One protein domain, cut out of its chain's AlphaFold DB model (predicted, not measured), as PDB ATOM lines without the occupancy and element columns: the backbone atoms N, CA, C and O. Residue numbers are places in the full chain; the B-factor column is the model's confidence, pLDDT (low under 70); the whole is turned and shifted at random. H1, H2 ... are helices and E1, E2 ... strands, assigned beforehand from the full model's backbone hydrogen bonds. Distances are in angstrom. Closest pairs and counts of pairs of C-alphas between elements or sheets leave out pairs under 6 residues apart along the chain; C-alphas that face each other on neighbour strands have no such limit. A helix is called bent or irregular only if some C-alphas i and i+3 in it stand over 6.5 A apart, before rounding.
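What this domain is: This is residues 2 to 146 of the 153 residues of an uncharacterized protein of Sulfuricurvum sp. MLSB (UniProt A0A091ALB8). What is the main picture? H4 runs through the core and packs with H5 over one face of a four-stranded sheet whose other face is bare. H2 and H3 pack on H4 away from the sheet, and H1, at one end of the longest axis, packs crosswise on H6. What are the parts and the size? The printed part has 145 residues, with six named helices and four named strands in the order H1 H2 H3 H4 E1 H5 H6 E2 E3 E4; the sheet, E1 E4 E3 E2, is mixed, and so is the class, helices and strands. The whole is compact, with a radius of gyration of the C-alphas of 14.5 A and spans of 41 by 37 by 37 A.

Where its parts are: Where are the first helices? H1 is residues 2 to 10, from C-alpha 2 at (109.267, 250.736, 152.171); H2 is residues 12 to 23, irregular, with C-alphas 18 and 21 7.4 A apart; H3 is residues 32 to 49, 25.3 A long. What follows? H4, residues 69 to 84, 21.2 A, has a kink of 28 degrees near residue 77 and is only just irregular, with C-alphas 74 and 77 6.6 A apart. Then come E1, residues 89 to 94, H5, residues 97 to 111, 21.4 A, and H6, residues 114 to 120. Where are the last strands? E2 is residues 125 to 128, E3 132 to 135 and E4 140 to 145, ending at C-alpha 145 (125.404, 234.390, 183.306).

How they stand to each other: How do the helices meet? H2 and H4 are the hubs and touch, closest at the C-alphas of Phe 16 and Leu 76, 6.2 A. H3 touches H4 at Gly 45 and Leu 81, C-alphas 6.6 A apart; H1 touches H6 at Arg 5 and Ile 119, C-alphas 5.7 A apart. What is on the sheet? H4 and H5 lie on the same face, at heights over the sheet of 10.3 A and 8.0 A: two layers, helices on one face of a sheet. How do the strands pair? E1 and E4 are parallel, with N 90 and O 140 2.9 A apart; E2 E3 E4 form a meander, each strand the antiparallel neighbour of the one before, with N 126 and O 134 2.8 A and N 141 and O 133 2.8 A apart. E1, H5 H6, E2 is a split strand-helix-strand unit, two same-way strands with others between them, and its crossover is right-handed. Are the helix backbones complete? Every O i to N i+4 pair is within hydrogen-bond range in H1, H3, H5 and H6, against 5 of 8 in H2 and 9 of 12 in H4.

The domain as a whole: How large is it, and is it cut? The C-alphas of Glu 3 and Thr 146, the two farthest apart, are 41.6 A apart, and the printed part has no cut. Which link is long, and where is confidence low? H3 to H4, residues 50 to 68, is a long link; residues 145 to 146 have pLDDT under 70.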
ATOM      1  N   GLU A   2     108.101 251.430 152.752       86.12
ATOM      2  CA  GLU A   2     109.267 250.736 152.171       86.12
ATOM      3  C   GLU A   2     110.591 251.507 152.323       86.12
ATOM      4  O   GLU A   2     111.619 250.902 152.598       86.12
ATOM      5  N   GLU A   3     110.560 252.839 152.216       90.38
ATOM      6  CA  GLU A   3     111.735 253.694 152.445       90.38
ATOM      7  C   GLU A   3     112.233 253.589 153.894       90.38
ATOM      8  O   GLU A   3     113.346 253.134 154.119       90.38
ATOM      9  N   LEU A   4     111.355 253.819 154.880       92.69
ATOM     10  CA  LEU A   4     111.677 253.627 156.301       92.69
ATOM     11  C   LEU A   4     112.210 252.216 156.601       92.69
ATOM     12  O   LEU A   4     113.179 252.049 157.335       92.69
ATOM     13  N   ARG A   5     111.587 251.179 156.030       94.00
ATOM     14  CA  ARG A   5     112.051 249.795 156.178       94.00
ATOM     15  C   ARG A   5     113.477 249.632 155.658       94.00
ATOM     16  O   ARG A   5     114.284 248.966 156.304       94.00
ATOM     17  N   ARG A   6     113.772 250.196 154.487       94.38
ATOM     18  CA  ARG A   6     115.103 250.161 153.880       94.38
ATOM     19  C   ARG A   6     116.110 250.882 154.765       94.38
ATOM     20  O   ARG A   6     117.131 250.281 155.080       94.38
ATOM     21  N   ASP A   7     115.803 252.100 155.187       95.06
ATOM     22  CA  ASP A   7     116.679 252.961 155.986       95.06
ATOM     23  C   ASP A   7     117.094 252.269 157.291       95.06
ATOM     24  O   ASP A   7     118.278 252.047 157.551       95.06
ATOM     25  N   LEU A   8     116.118 251.735 158.030       96.56
ATOM     26  CA  LEU A   8     116.367 251.001 159.272       96.56
ATOM     27  C   LEU A   8     117.098 249.660 159.063       96.56
ATOM     28  O   LEU A   8     117.732 249.153 159.992       96.56
ATOM     29  N   LYS A   9     117.030 249.059 157.867       94.56
ATOM     30  CA  LYS A   9     117.833 247.871 157.532       94.56
ATOM     31  C   LYS A   9     119.270 248.221 157.184       94.56
ATOM     32  O   LYS A   9     120.162 247.486 157.588       94.56
ATOM     33  N   VAL A  10     119.510 249.316 156.464       95.19
ATOM     34  CA  VAL A  10     120.862 249.699 156.019       95.19
ATOM     35  C   VAL A  10     121.638 250.496 157.064       95.19
ATOM     36  O   VAL A  10     122.866 250.503 157.011       95.19
ATOM     37  N   SER A  11     120.948 251.143 158.008       97.31
ATOM     38  CA  SER A  11     121.532 251.997 159.042       97.31
ATOM     39  C   SER A  11     121.190 251.483 160.441       97.31
ATOM     40  O   SER A  11     120.089 251.678 160.963       97.31
ATOM     41  N   PHE A  12     122.160 250.842 161.096       98.19
ATOM     42  CA  PHE A  12     122.017 250.429 162.491       98.19
ATOM     43  C   PHE A  12     121.886 251.642 163.422       98.19
ATOM     44  O   PHE A  12     121.173 251.573 164.419       98.19
ATOM     45  N   TYR A  13     122.531 252.767 163.103       97.62
ATOM     46  CA  TYR A  13     122.406 253.993 163.894       97.62
ATOM     47  C   TYR A  13     120.973 254.547 163.887       97.62
ATOM     48  O   TYR A  13     120.464 254.982 164.922       97.62
ATOM     49  N   GLU A  14     120.286 254.494 162.746       97.06
ATOM     50  CA  GLU A  14     118.876 254.887 162.651       97.06
ATOM     51  C   GLU A  14     117.959 253.867 163.320       97.06
ATOM     52  O   GLU A  14     117.082 254.256 164.088       97.06
ATOM     53  N   TYR A  15     118.208 252.567 163.128       97.94
ATOM     54  CA  TYR A  15     117.506 251.506 163.857       97.94
ATOM     55  C   TYR A  15     117.607 251.694 165.374       97.94
ATOM     56  O   TYR A  15     116.613 251.587 166.096       97.94
ATOM     57  N   PHE A  16     118.806 252.012 165.860       97.50
ATOM     58  CA  PHE A  16     119.077 252.282 167.264       97.50
ATOM     59  C   PHE A  16     118.240 253.455 167.785       97.50
ATOM     60  O   PHE A  16     117.575 253.318 168.811       97.50
ATOM     61  N   GLN A  17     118.242 254.582 167.071       96.88
ATOM     62  CA  GLN A  17     117.469 255.768 167.448       96.88
ATOM     63  C   GLN A  17     115.964 255.493 167.429       96.88
ATOM     64  O   GLN A  17     115.256 255.880 168.356       96.88
ATOM     65  N   PHE A  18     115.486 254.791 166.402       97.06
ATOM     66  CA  PHE A  18     114.070 254.504 166.207       97.06
ATOM     67  C   PHE A  18     113.499 253.624 167.324       97.06
ATOM     68  O   PHE A  18     112.431 253.913 167.864       97.06
ATOM     69  N   PHE A  19     114.218 252.569 167.716       97.62
ATOM     70  CA  PHE A  19     113.759 251.623 168.737       97.62
ATOM     71  C   PHE A  19     114.210 251.961 170.163       97.62
ATOM     72  O   PHE A  19     113.838 251.253 171.104       97.62
ATOM     73  N   TRP A  20     114.956 253.052 170.357       96.75
ATOM     74  CA  TRP A  20     115.375 253.524 171.677       96.75
ATOM     75  C   TRP A  20     114.228 253.630 172.703       96.75
ATOM     76  O   TRP A  20     114.390 253.087 173.802       96.75
ATOM     77  N   PRO A  21     113.057 254.224 172.375       96.00
ATOM     78  CA  PRO A  21     111.974 254.405 173.346       96.00
ATOM     79  C   PRO A  21     111.393 253.095 173.893       96.00
ATOM     80  O   PRO A  21     110.755 253.095 174.942       96.00
ATOM     81  N   LEU A  22     111.603 251.966 173.204       95.50
ATOM     82  CA  LEU A  22     111.145 250.657 173.680       95.50
ATOM     83  C   LEU A  22     112.077 250.061 174.738       95.50
ATOM     84  O   LEU A  22     111.645 249.271 175.575       95.50
ATOM     85  N   VAL A  23     113.368 250.389 174.690       94.62
ATOM     86  CA  VAL A  23     114.393 249.733 175.518       94.62
ATOM     87  C   VAL A  23     114.868 250.594 176.685       94.62
ATOM     88  O   VAL A  23     115.447 250.051 177.639       94.62
ATOM     89  N   SER A  24     114.622 251.903 176.624       92.06
ATOM     90  CA  SER A  24     114.985 252.881 177.645       92.06
ATOM     91  C   SER A  24     113.855 253.894 177.864       92.06
ATOM     92  O   SER A  24     113.349 254.436 176.884       92.06
ATOM     93  N   PRO A  25     113.477 254.183 179.124       91.75
ATOM     94  CA  PRO A  25     112.522 255.247 179.433       91.75
ATOM     95  C   PRO A  25     113.146 256.647 179.319       91.75
ATOM     96  O   PRO A  25     112.425 257.625 179.131       91.75
ATOM     97  N   ASP A  26     114.471 256.751 179.444       92.06
ATOM     98  CA  ASP A  26     115.180 258.027 179.393       92.06
ATOM     99  C   ASP A  26     115.237 258.573 177.962       92.06
ATOM    100  O   ASP A  26     115.398 257.790 177.019       92.06
ATOM    101  N   PRO A  27     115.171 259.901 177.765       92.00
ATOM    102  CA  PRO A  27     115.366 260.493 176.450       92.00
ATOM    103  C   PRO A  27     116.768 260.175 175.919       92.00
ATOM    104  O   PRO A  27     117.758 260.213 176.651       92.00
ATOM    105  N   LEU A  28     116.858 259.876 174.623       93.31
ATOM    106  CA  LEU A  28     118.137 259.611 173.975       93.31
ATOM    107  C   LEU A  28     118.950 260.902 173.862       93.31
ATOM    108  O   LEU A  28     118.555 261.836 173.166       93.31
ATOM    109  N   ILE A  29     120.119 260.927 174.499       92.69
ATOM    110  CA  ILE A  29     121.093 262.009 174.347       92.69
ATOM    111  C   ILE A  29     122.180 261.533 173.389       92.69
ATOM    112  O   ILE A  29     123.049 260.735 173.744       92.69
ATOM    113  N   LEU A  30     122.112 262.019 172.152       91.88
ATOM    114  CA  LEU A  30     123.066 261.656 171.112       91.88
ATOM    115  C   LEU A  30     124.431 262.289 171.358       91.88
ATOM    116  O   LEU A  30     124.565 263.435 171.786       91.88
ATOM    117  N   SER A  31     125.466 261.523 171.047       90.38
ATOM    118  CA  SER A  31     126.848 261.969 171.126       90.38
ATOM    119  C   SER A  31     127.702 261.209 170.118       90.38
ATOM    120  O   SER A  31     127.340 260.123 169.667       90.38
ATOM    121  N   LYS A  32     128.870 261.768 169.787       92.06
ATOM    122  CA  LYS A  32     129.748 261.232 168.733       92.06
ATOM    123  C   LYS A  32     130.167 259.778 168.962       92.06
ATOM    124  O   LYS A  32     130.357 259.041 168.004       92.06
ATOM    125  N   HIS A  33     130.313 259.356 170.220       91.69
ATOM    126  CA  HIS A  33     130.715 257.982 170.527       91.69
ATOM    127  C   HIS A  33     129.604 256.965 170.233       91.69
ATOM    128  O   HIS A  33     129.917 255.823 169.912       91.69
ATOM    129  N   ILE A  34     128.330 257.367 170.322       94.31
ATOM    130  CA  ILE A  34     127.188 256.510 169.980       94.31
ATOM    131  C   ILE A  34     127.183 256.262 168.475       94.31
ATOM    132  O   ILE A  34     127.156 255.111 168.054       94.31
ATOM    133  N   GLU A  35     127.272 257.329 167.679       94.94
ATOM    134  CA  GLU A  35     127.336 257.237 166.219       94.94
ATOM    135  C   GLU A  35     128.532 256.387 165.770       94.94
ATOM    136  O   GLU A  35     128.367 255.442 165.002       94.94
ATOM    137  N   TYR A  36     129.718 256.650 166.329       95.31
ATOM    138  CA  TYR A  36     130.915 255.856 166.057       95.31
ATOM    139  C   TYR A  36     130.708 254.372 166.381       95.31
ATOM    140  O   TYR A  36     130.981 253.509 165.550       95.31
ATOM    141  N   LEU A  37     130.187 254.062 167.573       95.56
ATOM    142  CA  LEU A  37     129.973 252.681 167.993       95.56
ATOM    143  C   LEU A  37     128.934 251.971 167.117       95.56
ATOM    144  O   LEU A  37     129.123 250.806 166.771       95.56
ATOM    145  N   CYS A  38     127.856 252.658 166.743       96.81
ATOM    146  CA  CYS A  38     126.863 252.127 165.817       96.81
ATOM    147  C   CYS A  38     127.473 251.848 164.439       96.81
ATOM    148  O   CYS A  38     127.249 250.770 163.898       96.81
ATOM    149  N   ASN A  39     128.284 252.759 163.901       96.50
ATOM    150  CA  ASN A  39     128.924 252.576 162.597       96.50
ATOM    151  C   ASN A  39     129.936 251.418 162.605       96.50
ATOM    152  O   ASN A  39     129.937 250.598 161.684       96.50
ATOM    153  N   GLU A  40     130.733 251.276 163.667       95.88
ATOM    154  CA  GLU A  40     131.652 250.139 163.816       95.88
ATOM    155  C   GLU A  40     130.904 248.806 163.934       95.88
ATOM    156  O   GLU A  40     131.235 247.832 163.257       95.88
ATOM    157  N   LEU A  41     129.840 248.749 164.737       96.56
ATOM    158  CA  LEU A  41     129.005 247.548 164.838       96.56
ATOM    159  C   LEU A  41     128.255 247.243 163.540       96.56
ATOM    160  O   LEU A  41     128.024 246.075 163.227       96.56
ATOM    161  N   GLN A  42     127.889 248.262 162.764       97.50
ATOM    162  CA  GLN A  42     127.292 248.086 161.446       97.50
ATOM    163  C   GLN A  42     128.292 247.476 160.464       97.50
ATOM    164  O   GLN A  42     127.921 246.559 159.736       97.50
ATOM    165  N   ARG A  43     129.559 247.916 160.463       96.19
ATOM    166  CA  ARG A  43     130.632 247.301 159.657       96.19
ATOM    167  C   ARG A  43     130.731 245.801 159.937       96.19
ATOM    168  O   ARG A  43     130.688 244.993 159.012       96.19
ATOM    169  N   VAL A  44     130.792 245.437 161.215       96.00
ATOM    170  CA  VAL A  44     130.871 244.043 161.683       96.00
ATOM    171  C   VAL A  44     129.617 243.265 161.311       96.00
ATOM    172  O   VAL A  44     129.697 242.167 160.771       96.00
ATOM    173  N   GLY A  45     128.448 243.843 161.578       96.00
ATOM    174  CA  GLY A  45     127.168 243.217 161.289       96.00
ATOM    175  C   GLY A  45     126.977 242.962 159.799       96.00
ATOM    176  O   GLY A  45     126.586 241.867 159.418       96.00
ATOM    177  N   ASN A  46     127.350 243.914 158.944       96.69
ATOM    178  CA  ASN A  46     127.335 243.731 157.496       96.69
ATOM    179  C   ASN A  46     128.280 242.612 157.052       96.69
ATOM    180  O   ASN A  46     127.908 241.835 156.176       96.69
ATOM    181  N   ALA A  47     129.469 242.486 157.646       95.38
ATOM    182  CA  ALA A  47     130.356 241.368 157.338       95.38
ATOM    183  C   ALA A  47     129.714 240.019 157.716       95.38
ATOM    184  O   ALA A  47     129.718 239.099 156.899       95.38
ATOM    185  N   ILE A  48     129.073 239.929 158.889       93.94
ATOM    186  CA  ILE A  48     128.333 238.733 159.334       93.94
ATOM    187  C   ILE A  48     127.204 238.393 158.351       93.94
ATOM    188  O   ILE A  48     127.151 237.272 157.845       93.94
ATOM    189  N   LEU A  49     126.345 239.364 158.030       94.62
ATOM    190  CA  LEU A  49     125.195 239.194 157.131       94.62
ATOM    191  C   LEU A  49     125.621 238.775 155.715       94.62
ATOM    192  O   LEU A  49     124.950 237.977 155.066       94.62
ATOM    193  N   ASN A  50     126.768 239.271 155.243       95.25
ATOM    194  CA  ASN A  50     127.323 238.924 153.934       95.25
ATOM    195  C   ASN A  50     128.248 237.696 153.960       95.25
ATOM    196  O   ASN A  50     128.826 237.357 152.927       95.25
ATOM    197  N   LYS A  51     128.405 237.027 155.111       93.12
ATOM    198  CA  LYS A  51     129.309 235.876 155.305       93.12
ATOM    199  C   LYS A  51     130.756 236.192 154.900       93.12
ATOM    200  O   LYS A  51     131.469 235.348 154.357       93.12
ATOM    201  N   GLN A  52     131.175 237.428 155.149       94.19
ATOM    202  CA  GLN A  52     132.513 237.933 154.874       94.19
ATOM    203  C   GLN A  52     133.396 237.784 156.108       94.19
ATOM    204  O   GLN A  52     132.958 237.976 157.243       94.19
ATOM    205  N   LYS A  53     134.665 237.454 155.874       90.12
ATOM    206  CA  LYS A  53     135.669 237.428 156.930       90.12
ATOM    207  C   LYS A  53     136.067 238.866 157.281       90.12
ATOM    208  O   LYS A  53     136.337 239.655 156.381       90.12
ATOM    209  N   LEU A  54     136.103 239.181 158.573       89.38
ATOM    210  CA  LEU A  54     136.717 240.406 159.083       89.38
ATOM    211  C   LEU A  54     138.229 240.208 159.211       89.38
ATOM    212  O   LEU A  54     138.690 239.100 159.489       89.38
ATOM    213  N   ASP A  55     138.990 241.283 159.030       88.19
ATOM    214  CA  ASP A  55     140.437 241.262 159.275       88.19
ATOM    215  C   ASP A  55     140.746 241.056 160.766       88.19
ATOM    216  O   ASP A  55     141.769 240.474 161.122       88.19
ATOM    217  N   GLU A  56     139.834 241.498 161.637       87.12
ATOM    218  CA  GLU A  56     139.924 241.341 163.082       87.12
ATOM    219  C   GLU A  56     139.043 240.193 163.599       87.12
ATOM    220  O   GLU A  56     137.851 240.127 163.298       87.12
ATOM    221  N   ASP A  57     139.600 239.346 164.468       86.94
ATOM    222  CA  ASP A  57     138.835 238.304 165.173       86.94
ATOM    223  C   ASP A  57     138.077 238.849 166.402       86.94
ATOM    224  O   ASP A  57     137.108 238.247 166.869       86.94
ATOM    225  N   TYR A  58     138.514 239.994 166.947       90.56
ATOM    226  CA  TYR A  58     137.991 240.560 168.193       90.56
ATOM    227  C   TYR A  58     137.831 242.073 168.119       90.56
ATOM    228  O   TYR A  58     138.686 242.784 167.596       90.56
ATOM    229  N   ILE A  59     136.773 242.574 168.761       91.50
ATOM    230  CA  ILE A  59     136.556 244.004 168.978       91.50
ATOM    231  C   ILE A  59     136.397 244.259 170.468       91.50
ATOM    232  O   ILE A  59     135.524 243.696 171.131       91.50
ATOM    233  N   ILE A  60     137.240 245.147 170.990       92.75
ATOM    234  CA  ILE A  60     137.244 245.541 172.395       92.75
ATOM    235  C   ILE A  60     136.706 246.966 172.492       92.75
ATOM    236  O   ILE A  60     137.297 247.906 171.969       92.75
ATOM    237  N   ILE A  61     135.582 247.130 173.188       91.44
ATOM    238  CA  ILE A  61     134.935 248.433 173.377       91.44
ATOM    239  C   ILE A  61     135.169 248.888 174.817       91.44
ATOM    240  O   ILE A  61     134.532 248.373 175.739       91.44
ATOM    241  N   ASN A  62     136.049 249.875 174.991       91.75
ATOM    242  CA  ASN A  62     136.387 250.455 176.288       91.75
ATOM    243  C   ASN A  62     135.760 251.849 176.442       91.75
ATOM    244  O   ASN A  62     136.332 252.841 175.994       91.75
ATOM    245  N   ILE A  63     134.573 251.919 177.049       88.50
ATOM    246  CA  ILE A  63     133.868 253.180 177.328       88.50
ATOM    247  C   ILE A  63     133.331 253.208 178.765       88.50
ATOM    248  O   ILE A  63     133.068 252.138 179.325       88.50
ATOM    249  N   PRO A  64     133.149 254.402 179.364       86.06
ATOM    250  CA  PRO A  64     132.642 254.534 180.726       86.06
ATOM    251  C   PRO A  64     131.267 253.874 180.936       86.06
ATOM    252  O   PRO A  64     130.462 253.794 179.998       86.06
ATOM    253  N   PRO A  65     130.956 253.433 182.170       83.00
ATOM    254  CA  PRO A  65     129.624 252.943 182.508       83.00
ATOM    255  C   PRO A  65     128.570 254.044 182.312       83.00
ATOM    256  O   PRO A  65     128.865 255.232 182.413       83.00
ATOM    257  N   GLY A  66     127.328 253.647 182.022       81.75
ATOM    258  CA  GLY A  66     126.212 254.581 181.811       81.75
ATOM    259  C   GLY A  66     126.104 255.175 180.400       81.75
ATOM    260  O   GLY A  66     125.105 255.809 180.094       81.75
ATOM    261  N   MET A  67     127.054 254.901 179.500       84.69
ATOM    262  CA  MET A  67     127.063 255.413 178.115       84.69
ATOM    263  C   MET A  67     126.243 254.558 177.129       84.69
ATOM    264  O   MET A  67     126.617 254.378 175.974       84.69
ATOM    265  N   SER A  68     125.170 253.917 177.603       89.38
ATOM    266  CA  SER A  68     124.259 253.087 176.783       89.38
ATOM    267  C   SER A  68     124.907 251.923 176.008       89.38
ATOM    268  O   SER A  68     124.251 251.290 175.180       89.38
ATOM    269  N   LYS A  69     126.163 251.573 176.322       91.25
ATOM    270  CA  LYS A  69     126.941 250.502 175.677       91.25
ATOM    271  C   LYS A  69     126.161 249.199 175.548       91.25
ATOM    272  O   LYS A  69     126.093 248.620 174.470       91.25
ATOM    273  N   SER A  70     125.603 248.723 176.659       91.00
ATOM    274  CA  SER A  70     124.880 247.450 176.697       91.00
ATOM    275  C   SER A  70     123.597 247.515 175.877       91.00
ATOM    276  O   SER A  70     123.236 246.535 175.237       91.00
ATOM    277  N   THR A  71     122.938 248.674 175.824       93.94
ATOM    278  CA  THR A  71     121.758 248.874 174.979       93.94
ATOM    279  C   THR A  71     122.113 248.761 173.500       93.94
ATOM    280  O   THR A  71     121.437 248.049 172.763       93.94
ATOM    281  N   ILE A  72     123.211 249.386 173.078       95.44
ATOM    282  CA  ILE A  72     123.685 249.325 171.692       95.44
ATOM    283  C   ILE A  72     124.134 247.894 171.347       95.44
ATOM    284  O   ILE A  72     123.578 247.273 170.448       95.44
ATOM    285  N   VAL A  73     125.101 247.350 172.094       94.75
ATOM    286  CA  VAL A  73     125.817 246.106 171.749       94.75
ATOM    287  C   VAL A  73     125.016 244.851 172.096       94.75
ATOM    288  O   VAL A  73     124.995 243.891 171.334       94.75
ATOM    289  N   SER A  74     124.381 244.824 173.269       93.25
ATOM    290  CA  SER A  74     123.756 243.607 173.792       93.25
ATOM    291  C   SER A  74     122.268 243.516 173.477       93.25
ATOM    292  O   SER A  74     121.742 242.416 173.571       93.25
ATOM    293  N   ILE A  75     121.588 244.609 173.120       95.19
ATOM    294  CA  ILE A  75     120.127 244.614 172.923       95.19
ATOM    295  C   ILE A  75     119.762 244.924 171.472       95.19
ATOM    296  O   ILE A  75     119.195 244.081 170.778       95.19
ATOM    297  N   LEU A  76     120.083 246.130 171.003       97.31
ATOM    298  CA  LEU A  76     119.588 246.617 169.718       97.31
ATOM    299  C   LEU A  76     120.370 246.050 168.534       97.31
ATOM    300  O   LEU A  76     119.751 245.689 167.538       97.31
ATOM    301  N   TRP A  77     121.692 245.904 168.642       97.56
ATOM    302  CA  TRP A  77     122.497 245.332 167.558       97.56
ATOM    303  C   TRP A  77     122.106 243.880 167.223       97.56
ATOM    304  O   TRP A  77     121.850 243.588 166.057       97.56
ATOM    305  N   PRO A  78     121.920 242.975 168.202       96.25
ATOM    306  CA  PRO A  78     121.442 241.620 167.932       96.25
ATOM    307  C   PRO A  78     120.027 241.577 167.349       96.25
ATOM    308  O   PRO A  78     119.755 240.762 166.470       96.25
ATOM    309  N   ALA A  79     119.130 242.461 167.802       96.94
ATOM    310  CA  ALA A  79     117.800 242.585 167.211       96.94
ATOM    311  C   ALA A  79     117.880 243.043 165.744       96.94
ATOM    312  O   ALA A  79     117.178 242.499 164.894       96.94
ATOM    313  N   TRP A  80     118.768 243.988 165.427       98.12
ATOM    314  CA  TRP A  80     119.003 244.452 164.059       98.12
ATOM    315  C   TRP A  80     119.576 243.349 163.158       98.12
ATOM    316  O   TRP A  80     119.100 243.179 162.037       98.12
ATOM    317  N   LEU A  81     120.527 242.546 163.651       97.44
ATOM    318  CA  LEU A  81     121.059 241.393 162.912       97.44
ATOM    319  C   LEU A  81     119.951 240.401 162.543       97.44
ATOM    320  O   LEU A  81     119.797 240.064 161.377       97.44
ATOM    321  N   ILE A  82     119.127 240.007 163.517       96.31
ATOM    322  CA  ILE A  82     118.027 239.047 163.316       96.31
ATOM    323  C   ILE A  82     116.924 239.629 162.418       96.31
ATOM    324  O   ILE A  82     116.293 238.905 161.655       96.31
ATOM    325  N   THR A  83     116.705 240.946 162.467       96.69
ATOM    326  CA  THR A  83     115.768 241.648 161.569       96.69
ATOM    327  C   THR A  83     116.241 241.627 160.114       96.69
ATOM    328  O   THR A  83     115.427 241.591 159.184       96.69
ATOM    329  N   ASN A  84     117.557 241.676 159.898       96.69
ATOM    330  CA  ASN A  84     118.144 241.601 158.565       96.69
ATOM    331  C   ASN A  84     118.230 240.162 158.058       96.69
ATOM    332  O   ASN A  84     117.852 239.911 156.915       96.69
ATOM    333  N   ASP A  85     118.658 239.237 158.913       96.19
ATOM    334  CA  ASP A  85     118.765 237.813 158.625       96.19
ATOM    335  C   ASP A  85     118.314 236.984 159.842       96.19
ATOM    336  O   ASP A  85     119.085 236.798 160.794       96.19
ATOM    337  N   PRO A  86     117.083 236.438 159.815       94.94
ATOM    338  CA  PRO A  86     116.562 235.609 160.892       94.94
ATOM    339  C   PRO A  86     117.325 234.298 161.106       94.94
ATOM    340  O   PRO A  86     117.066 233.646 162.114       94.94
ATOM    341  N   SER A  87     118.239 233.902 160.212       94.19
ATOM    342  CA  SER A  87     119.137 232.754 160.407       94.19
ATOM    343  C   SER A  87     120.373 233.081 161.259       94.19
ATOM    344  O   SER A  87     121.109 232.181 161.665       94.19
ATOM    345  N   THR A  88     120.588 234.355 161.608       94.31
ATOM    346  CA  THR A  88     121.701 234.765 162.475       94.31
ATOM    347  C   THR A  88     121.493 234.276 163.906       94.31
ATOM    348  O   THR A  88     120.450 234.522 164.515       94.31
ATOM    349  N   PHE A  89     122.517 233.637 164.476       92.88
ATOM    350  CA  PHE A  89     122.524 233.202 165.871       92.88
ATOM    351  C   PHE A  89     123.498 234.036 166.709       92.88
ATOM    352  O   PHE A  89     124.687 234.109 166.400       92.88
ATOM    353  N   VAL A  90     123.010 234.659 167.785       93.19
ATOM    354  CA  VAL A  90     123.812 235.545 168.644       93.19
ATOM    355  C   VAL A  90     123.961 234.974 170.053       93.19
ATOM    356  O   VAL A  90     122.983 234.793 170.779       93.19
ATOM    357  N   LEU A  91     125.210 234.769 170.472       90.69
ATOM    358  CA  LEU A  91     125.582 234.410 171.840       90.69
ATOM    359  C   LEU A  91     125.955 235.671 172.628       90.69
ATOM    360  O   LEU A  91     126.792 236.454 172.181       90.69
ATOM    361  N   ASN A  92     125.375 235.868 173.813       86.81
ATOM    362  CA  ASN A  92     125.777 236.945 174.718       86.81
ATOM    363  C   ASN A  92     126.103 236.398 176.111       86.81
ATOM    364  O   ASN A  92     125.266 235.760 176.743       86.81
ATOM    365  N   SER A  93     127.303 236.678 176.608       83.56
ATOM    366  CA  SER A  93     127.695 236.338 177.974       83.56
ATOM    367  C   SER A  93     127.806 237.608 178.807       83.56
ATOM    368  O   SER A  93     128.415 238.590 178.372       83.56
ATOM    369  N   SER A  94     127.205 237.600 179.992       80.88
ATOM    370  CA  SER A  94     127.288 238.712 180.936       80.88
ATOM    371  C   SER A  94     127.511 238.196 182.352       80.88
ATOM    372  O   SER A  94     127.338 237.012 182.615       80.88
ATOM    373  N   TYR A  95     127.926 239.079 183.260       74.38
ATOM    374  CA  TYR A  95     128.335 238.678 184.605       74.38
ATOM    375  C   TYR A  95     127.228 237.926 185.362       74.38
ATOM    376  O   TYR A  95     127.459 236.795 185.779       74.38
ATOM    377  N   SER A  96     126.025 238.504 185.466       77.44
ATOM    378  CA  SER A  96     124.891 237.875 186.152       77.44
ATOM    379  C   SER A  96     123.857 237.301 185.183       77.44
ATOM    380  O   SER A  96     123.604 237.857 184.108       77.44
ATOM    381  N   ALA A  97     123.215 236.203 185.586       74.31
ATOM    382  CA  ALA A  97     122.156 235.560 184.803       74.31
ATOM    383  C   ALA A  97     120.962 236.503 184.570       74.31
ATOM    384  O   ALA A  97     120.497 236.655 183.442       74.31
ATOM    385  N   ALA A  98     120.560 237.252 185.602       78.81
ATOM    386  CA  ALA A  98     119.469 238.224 185.509       78.81
ATOM    387  C   ALA A  98     119.751 239.358 184.502       78.81
ATOM    388  O   ALA A  98     118.840 239.875 183.846       78.81
ATOM    389  N   LEU A  99     121.016 239.776 184.358       80.38
ATOM    390  CA  LEU A  99     121.389 240.807 183.387       80.38
ATOM    391  C   LEU A  99     121.334 240.261 181.953       80.38
ATOM    392  O   LEU A  99     120.801 240.929 181.062       80.38
ATOM    393  N   ALA A 100     121.823 239.037 181.759       79.00
ATOM    394  CA  ALA A 100     121.743 238.295 180.504       79.00
ATOM    395  C   ALA A 100     120.284 238.117 180.038       79.00
ATOM    396  O   ALA A 100     119.934 238.476 178.907       79.00
ATOM    397  N   GLU A 101     119.413 237.656 180.937       84.88
ATOM    398  CA  GLU A 101     117.964 237.528 180.730       84.88
ATOM    399  C   GLU A 101     117.329 238.848 180.284       84.88
ATOM    400  O   GLU A 101     116.613 238.914 179.279       84.88
ATOM    401  N   ASN A 102     117.644 239.943 180.979       88.75
ATOM    402  CA  ASN A 102     117.081 241.254 180.668       88.75
ATOM    403  C   ASN A 102     117.445 241.716 179.246       88.75
ATOM    404  O   ASN A 102     116.611 242.304 178.553       88.75
ATOM    405  N   PHE A 103     118.654 241.415 178.762       90.75
ATOM    406  CA  PHE A 103     119.052 241.760 177.395       90.75
ATOM    407  C   PHE A 103     118.263 240.991 176.336       90.75
ATOM    408  O   PHE A 103     117.853 241.579 175.329       90.75
ATOM    409  N   VAL A 104     118.023 239.694 176.547       90.25
ATOM    410  CA  VAL A 104     117.213 238.874 175.630       90.25
ATOM    411  C   VAL A 104     115.774 239.370 175.628       90.25
ATOM    412  O   VAL A 104     115.231 239.651 174.558       90.25
ATOM    413  N   ARG A 105     115.194 239.600 176.809       91.75
ATOM    414  CA  ARG A 105     113.837 240.139 176.955       91.75
ATOM    415  C   ARG A 105     113.659 241.477 176.241       91.75
ATOM    416  O   ARG A 105     112.692 241.640 175.504       91.75
ATOM    417  N   LYS A 106     114.592 242.421 176.399       94.25
ATOM    418  CA  LYS A 106     114.535 243.719 175.702       94.25
ATOM    419  C   LYS A 106     114.716 243.585 174.187       94.25
ATOM    420  O   LYS A 106     114.063 244.305 173.442       94.25
ATOM    421  N   SER A 107     115.539 242.645 173.722       94.81
ATOM    422  CA  SER A 107     115.665 242.357 172.284       94.81
ATOM    423  C   SER A 107     114.345 241.818 171.725       94.81
ATOM    424  O   SER A 107     113.871 242.275 170.690       94.81
ATOM    425  N   MET A 108     113.706 240.892 172.447       93.31
ATOM    426  CA  MET A 108     112.393 240.361 172.080       93.31
ATOM    427  C   MET A 108     111.302 241.428 172.120       93.31
ATOM    428  O   MET A 108     110.431 241.407 171.258       93.31
ATOM    429  N   LEU A 109     111.341 242.357 173.079       95.19
ATOM    430  CA  LEU A 109     110.397 243.474 173.137       95.19
ATOM    431  C   LEU A 109     110.428 244.290 171.841       95.19
ATOM    432  O   LEU A 109     109.375 244.619 171.308       95.19
ATOM    433  N   VAL A 110     111.621 244.553 171.302       97.00
ATOM    434  CA  VAL A 110     111.780 245.244 170.016       97.00
ATOM    435  C   VAL A 110     111.237 244.391 168.869       97.00
ATOM    436  O   VAL A 110     110.360 244.856 168.148       97.00
ATOM    437  N   LEU A 111     111.687 243.137 168.740       96.25
ATOM    438  CA  LEU A 111     111.312 242.232 167.637       96.25
ATOM    439  C   LEU A 111     109.815 241.876 167.588       96.25
ATOM    440  O   LEU A 111     109.311 241.503 166.537       96.25
ATOM    441  N   ASN A 112     109.115 241.940 168.723       95.56
ATOM    442  CA  ASN A 112     107.682 241.640 168.818       95.56
ATOM    443  C   ASN A 112     106.815 242.905 168.921       95.56
ATOM    444  O   ASN A 112     105.609 242.791 169.121       95.56
ATOM    445  N   SER A 113     107.406 244.101 168.852       97.00
ATOM    446  CA  SER A 113     106.642 245.348 168.928       97.00
ATOM    447  C   SER A 113     105.807 245.569 167.669       97.00
ATOM    448  O   SER A 113     106.256 245.255 166.567       97.00
ATOM    449  N   ASP A 114     104.634 246.193 167.808       96.69
ATOM    450  CA  ASP A 114     103.772 246.527 166.664       96.69
ATOM    451  C   ASP A 114     104.502 247.387 165.623       96.69
ATOM    452  O   ASP A 114     104.311 247.219 164.420       96.69
ATOM    453  N   ALA A 115     105.389 248.277 166.082       95.12
ATOM    454  CA  ALA A 115     106.230 249.091 165.213       95.12
ATOM    455  C   ALA A 115     107.183 248.227 164.374       95.12
ATOM    456  O   ALA A 115     107.299 248.433 163.168       95.12
ATOM    457  N   HIS A 116     107.844 247.243 164.987       96.88
ATOM    458  CA  HIS A 116     108.729 246.327 164.269       96.88
ATOM    459  C   HIS A 116     107.945 245.434 163.307       96.88
ATOM    460  O   HIS A 116     108.256 245.411 162.115       96.88
ATOM    461  N   VAL A 117     106.872 244.796 163.781       96.12
ATOM    462  CA  VAL A 117     106.019 243.910 162.974       96.12
ATOM    463  C   VAL A 117     105.408 244.659 161.788       96.12
ATOM    464  O   VAL A 117     105.392 244.136 160.675       96.12
ATOM    465  N   GLY A 118     104.960 245.900 161.988       95.44
ATOM    466  CA  GLY A 118     104.396 246.736 160.930       95.44
ATOM    467  C   GLY A 118     105.404 247.178 159.863       95.44
ATOM    468  O   GLY A 118     105.003 247.467 158.736       95.44
ATOM    469  N   ILE A 119     106.702 247.225 160.185       96.06
ATOM    470  CA  ILE A 119     107.762 247.649 159.253       96.06
ATOM    471  C   ILE A 119     108.433 246.446 158.576       96.06
ATOM    472  O   ILE A 119     108.687 246.475 157.370       96.06
ATOM    473  N   PHE A 120     108.745 245.390 159.330       95.12
ATOM    474  CA  PHE A 120     109.569 244.270 158.861       95.12
ATOM    475  C   PHE A 120     108.808 242.958 158.689       95.12
ATOM    476  O   PHE A 120     109.318 242.070 158.001       95.12
ATOM    477  N   GLY A 121     107.602 242.854 159.250       94.31
ATOM    478  CA  GLY A 121     106.876 241.598 159.414       94.31
ATOM    479  C   GLY A 121     107.220 240.902 160.734       94.31
ATOM    480  O   GLY A 121     108.207 241.227 161.392       94.31
ATOM    481  N   ALA A 122     106.382 239.947 161.131       94.06
ATOM    482  CA  ALA A 122     106.587 239.188 162.359       94.06
ATOM    483  C   ALA A 122     107.764 238.209 162.229       94.06
ATOM    484  O   ALA A 122     107.925 237.543 161.206       94.06
ATOM    485  N   ILE A 123     108.561 238.094 163.293       93.94
ATOM    486  CA  ILE A 123     109.563 237.036 163.419       93.94
ATOM    487  C   ILE A 123     108.873 235.765 163.909       93.94
ATOM    488  O   ILE A 123     108.216 235.760 164.950       93.94
ATOM    489  N   GLU A 124     109.051 234.674 163.171       92.81
ATOM    490  CA  GLU A 124     108.533 233.365 163.551       92.81
ATOM    491  C   GLU A 124     109.546 232.608 164.416       92.81
ATOM    492  O   GLU A 124     110.719 232.448 164.057       92.81
ATOM    493  N   TYR A 125     109.076 232.126 165.566       92.38
ATOM    494  CA  TYR A 125     109.896 231.443 166.561       92.38
ATOM    495  C   TYR A 125     109.591 229.947 166.590       92.38
ATOM    496  O   TYR A 125     108.431 229.548 166.657       92.38
ATOM    497  N   ASN A 126     110.642 229.131 166.617       90.75
ATOM    498  CA  ASN A 126     110.552 227.699 166.890       90.75
ATOM    499  C   ASN A 126     110.464 227.433 168.401       90.75
ATOM    500  O   ASN A 126     109.642 226.653 168.877       90.75
ATOM    501  N   LYS A 127     111.316 228.116 169.174       88.00
ATOM    502  CA  LYS A 127     111.367 228.036 170.637       88.00
ATOM    503  C   LYS A 127     111.543 229.424 171.224       88.00
ATOM    504  O   LYS A 127     112.260 230.252 170.667       88.00
ATOM    505  N   LYS A 128     110.911 229.666 172.369       87.50
ATOM    506  CA  LYS A 128     110.967 230.949 173.069       87.50
ATOM    507  C   LYS A 128     110.861 230.735 174.575       87.50
ATOM    508  O   LYS A 128     109.912 230.117 175.048       87.50
ATOM    509  N   THR A 129     111.831 231.261 175.307       85.75
ATOM    510  CA  THR A 129     111.871 231.384 176.768       85.75
ATOM    511  C   THR A 129     112.302 232.811 177.127       85.75
ATOM    512  O   THR A 129     112.482 233.656 176.249       85.75
ATOM    513  N   GLU A 130     112.460 233.121 178.414       77.06
ATOM    514  CA  GLU A 130     112.865 234.466 178.850       77.06
ATOM    515  C   GLU A 130     114.336 234.798 178.530       77.06
ATOM    516  O   GLU A 130     114.660 235.955 178.259       77.06
ATOM    517  N   TYR A 131     115.210 233.788 178.488       80.31
ATOM    518  CA  TYR A 131     116.658 233.915 178.242       80.31
ATOM    519  C   TYR A 131     117.111 233.382 176.875       80.31
ATOM    520  O   TYR A 131     118.289 233.488 176.521       80.31
ATOM    521  N   PHE A 132     116.203 232.795 176.099       87.00
ATOM    522  CA  PHE A 132     116.532 232.159 174.831       87.00
ATOM    523  C   PHE A 132     115.382 232.258 173.836       87.00
ATOM    524  O   PHE A 132     114.217 232.085 174.184       87.00
ATOM    525  N   PHE A 133     115.712 232.458 172.567       91.12
ATOM    526  CA  PHE A 133     114.779 232.174 171.489       91.12
ATOM    527  C   PHE A 133     115.508 231.634 170.265       91.12
ATOM    528  O   PHE A 133     116.664 231.964 170.009       91.12
ATOM    529  N   GLU A 134     114.789 230.841 169.488       92.56
ATOM    530  CA  GLU A 134     115.223 230.274 168.218       92.56
ATOM    531  C   GLU A 134     114.186 230.631 167.158       92.56
ATOM    532  O   GLU A 134     112.980 230.493 167.392       92.56
ATOM    533  N   THR A 135     114.638 231.108 166.006       93.31
ATOM    534  CA  THR A 135     113.770 231.377 164.858       93.31
ATOM    535  C   THR A 135     113.524 230.086 164.083       93.31
ATOM    536  O   THR A 135     114.293 229.129 164.171       93.31
ATOM    537  N   ILE A 136     112.483 230.052 163.256       92.06
ATOM    538  CA  ILE A 136     112.260 228.909 162.348       92.06
ATOM    539  C   ILE A 136     113.387 228.723 161.315       92.06
ATOM    540  O   ILE A 136     113.485 227.673 160.689       92.06
ATOM    541  N   GLN A 137     114.245 229.733 161.137       91.12
ATOM    542  CA  GLN A 137     115.384 229.714 160.215       91.12
ATOM    543  C   GLN A 137     116.683 229.274 160.909       91.12
ATOM    544  O   GLN A 137     117.766 229.525 160.387       91.12
ATOM    545  N   ALA A 138     116.582 228.642 162.086       86.38
ATOM    546  CA  ALA A 138     117.703 228.184 162.913       86.38
ATOM    547  C   ALA A 138     118.659 229.297 163.391       86.38
ATOM    548  O   ALA A 138     119.736 229.013 163.916       86.38
ATOM    549  N   GLY A 139     118.262 230.565 163.254       90.06
ATOM    550  CA  GLY A 139     118.887 231.668 163.972       90.06
ATOM    551  C   GLY A 139     118.303 231.799 165.369       90.06
ATOM    552  O   GLY A 139     117.479 230.996 165.814       90.06
ATOM    553  N   GLY A 140     118.710 232.828 166.096       87.94
ATOM    554  CA  GLY A 140     118.225 233.020 167.451       87.94
ATOM    555  C   GLY A 140     119.199 233.746 168.348       87.94
ATOM    556  O   GLY A 140     120.151 234.398 167.916       87.94
ATOM    557  N   ARG A 141     118.928 233.648 169.640       88.12
ATOM    558  CA  ARG A 141     119.718 234.305 170.664       88.12
ATOM    559  C   ARG A 141     119.673 233.510 171.952       88.12
ATOM    560  O   ARG A 141     118.601 233.114 172.399       88.12
ATOM    561  N   ILE A 142     120.826 233.396 172.598       86.69
ATOM    562  CA  ILE A 142     120.942 232.943 173.985       86.69
ATOM    563  C   ILE A 142     121.765 233.953 174.775       86.69
ATOM    564  O   ILE A 142     122.706 234.560 174.248       86.69
ATOM    565  N   SER A 143     121.425 234.122 176.048       76.12
ATOM    566  CA  SER A 143     122.312 234.803 176.977       76.12
ATOM    567  C   SER A 143     122.478 234.016 178.265       76.12
ATOM    568  O   SER A 143     121.500 233.502 178.797       76.12
ATOM    569  N   SER A 144     123.721 233.905 178.738       76.12
ATOM    570  CA  SER A 144     124.072 233.172 179.959       76.12
ATOM    571  C   SER A 144     124.831 234.071 180.928       76.12
ATOM    572  O   SER A 144     125.656 234.887 180.508       76.12
ATOM    573  N   GLY A 145     124.556 233.894 182.223       67.00
ATOM    574  CA  GLY A 145     125.404 234.390 183.306       67.00
ATOM    575  C   GLY A 145     126.654 233.523 183.466       67.00
ATOM    576  O   GLY A 145     126.633 232.346 183.099       67.00
ATOM    577  N   THR A 146     127.728 234.082 184.022       65.00
ATOM    578  CA  THR A 146     128.966 233.346 184.351       65.00
ATOM    579  C   THR A 146     129.286 233.396 185.842       65.00
ATOM    580  O   THR A 146     130.458 233.420 186.214       65.00
TER     581      THR A 146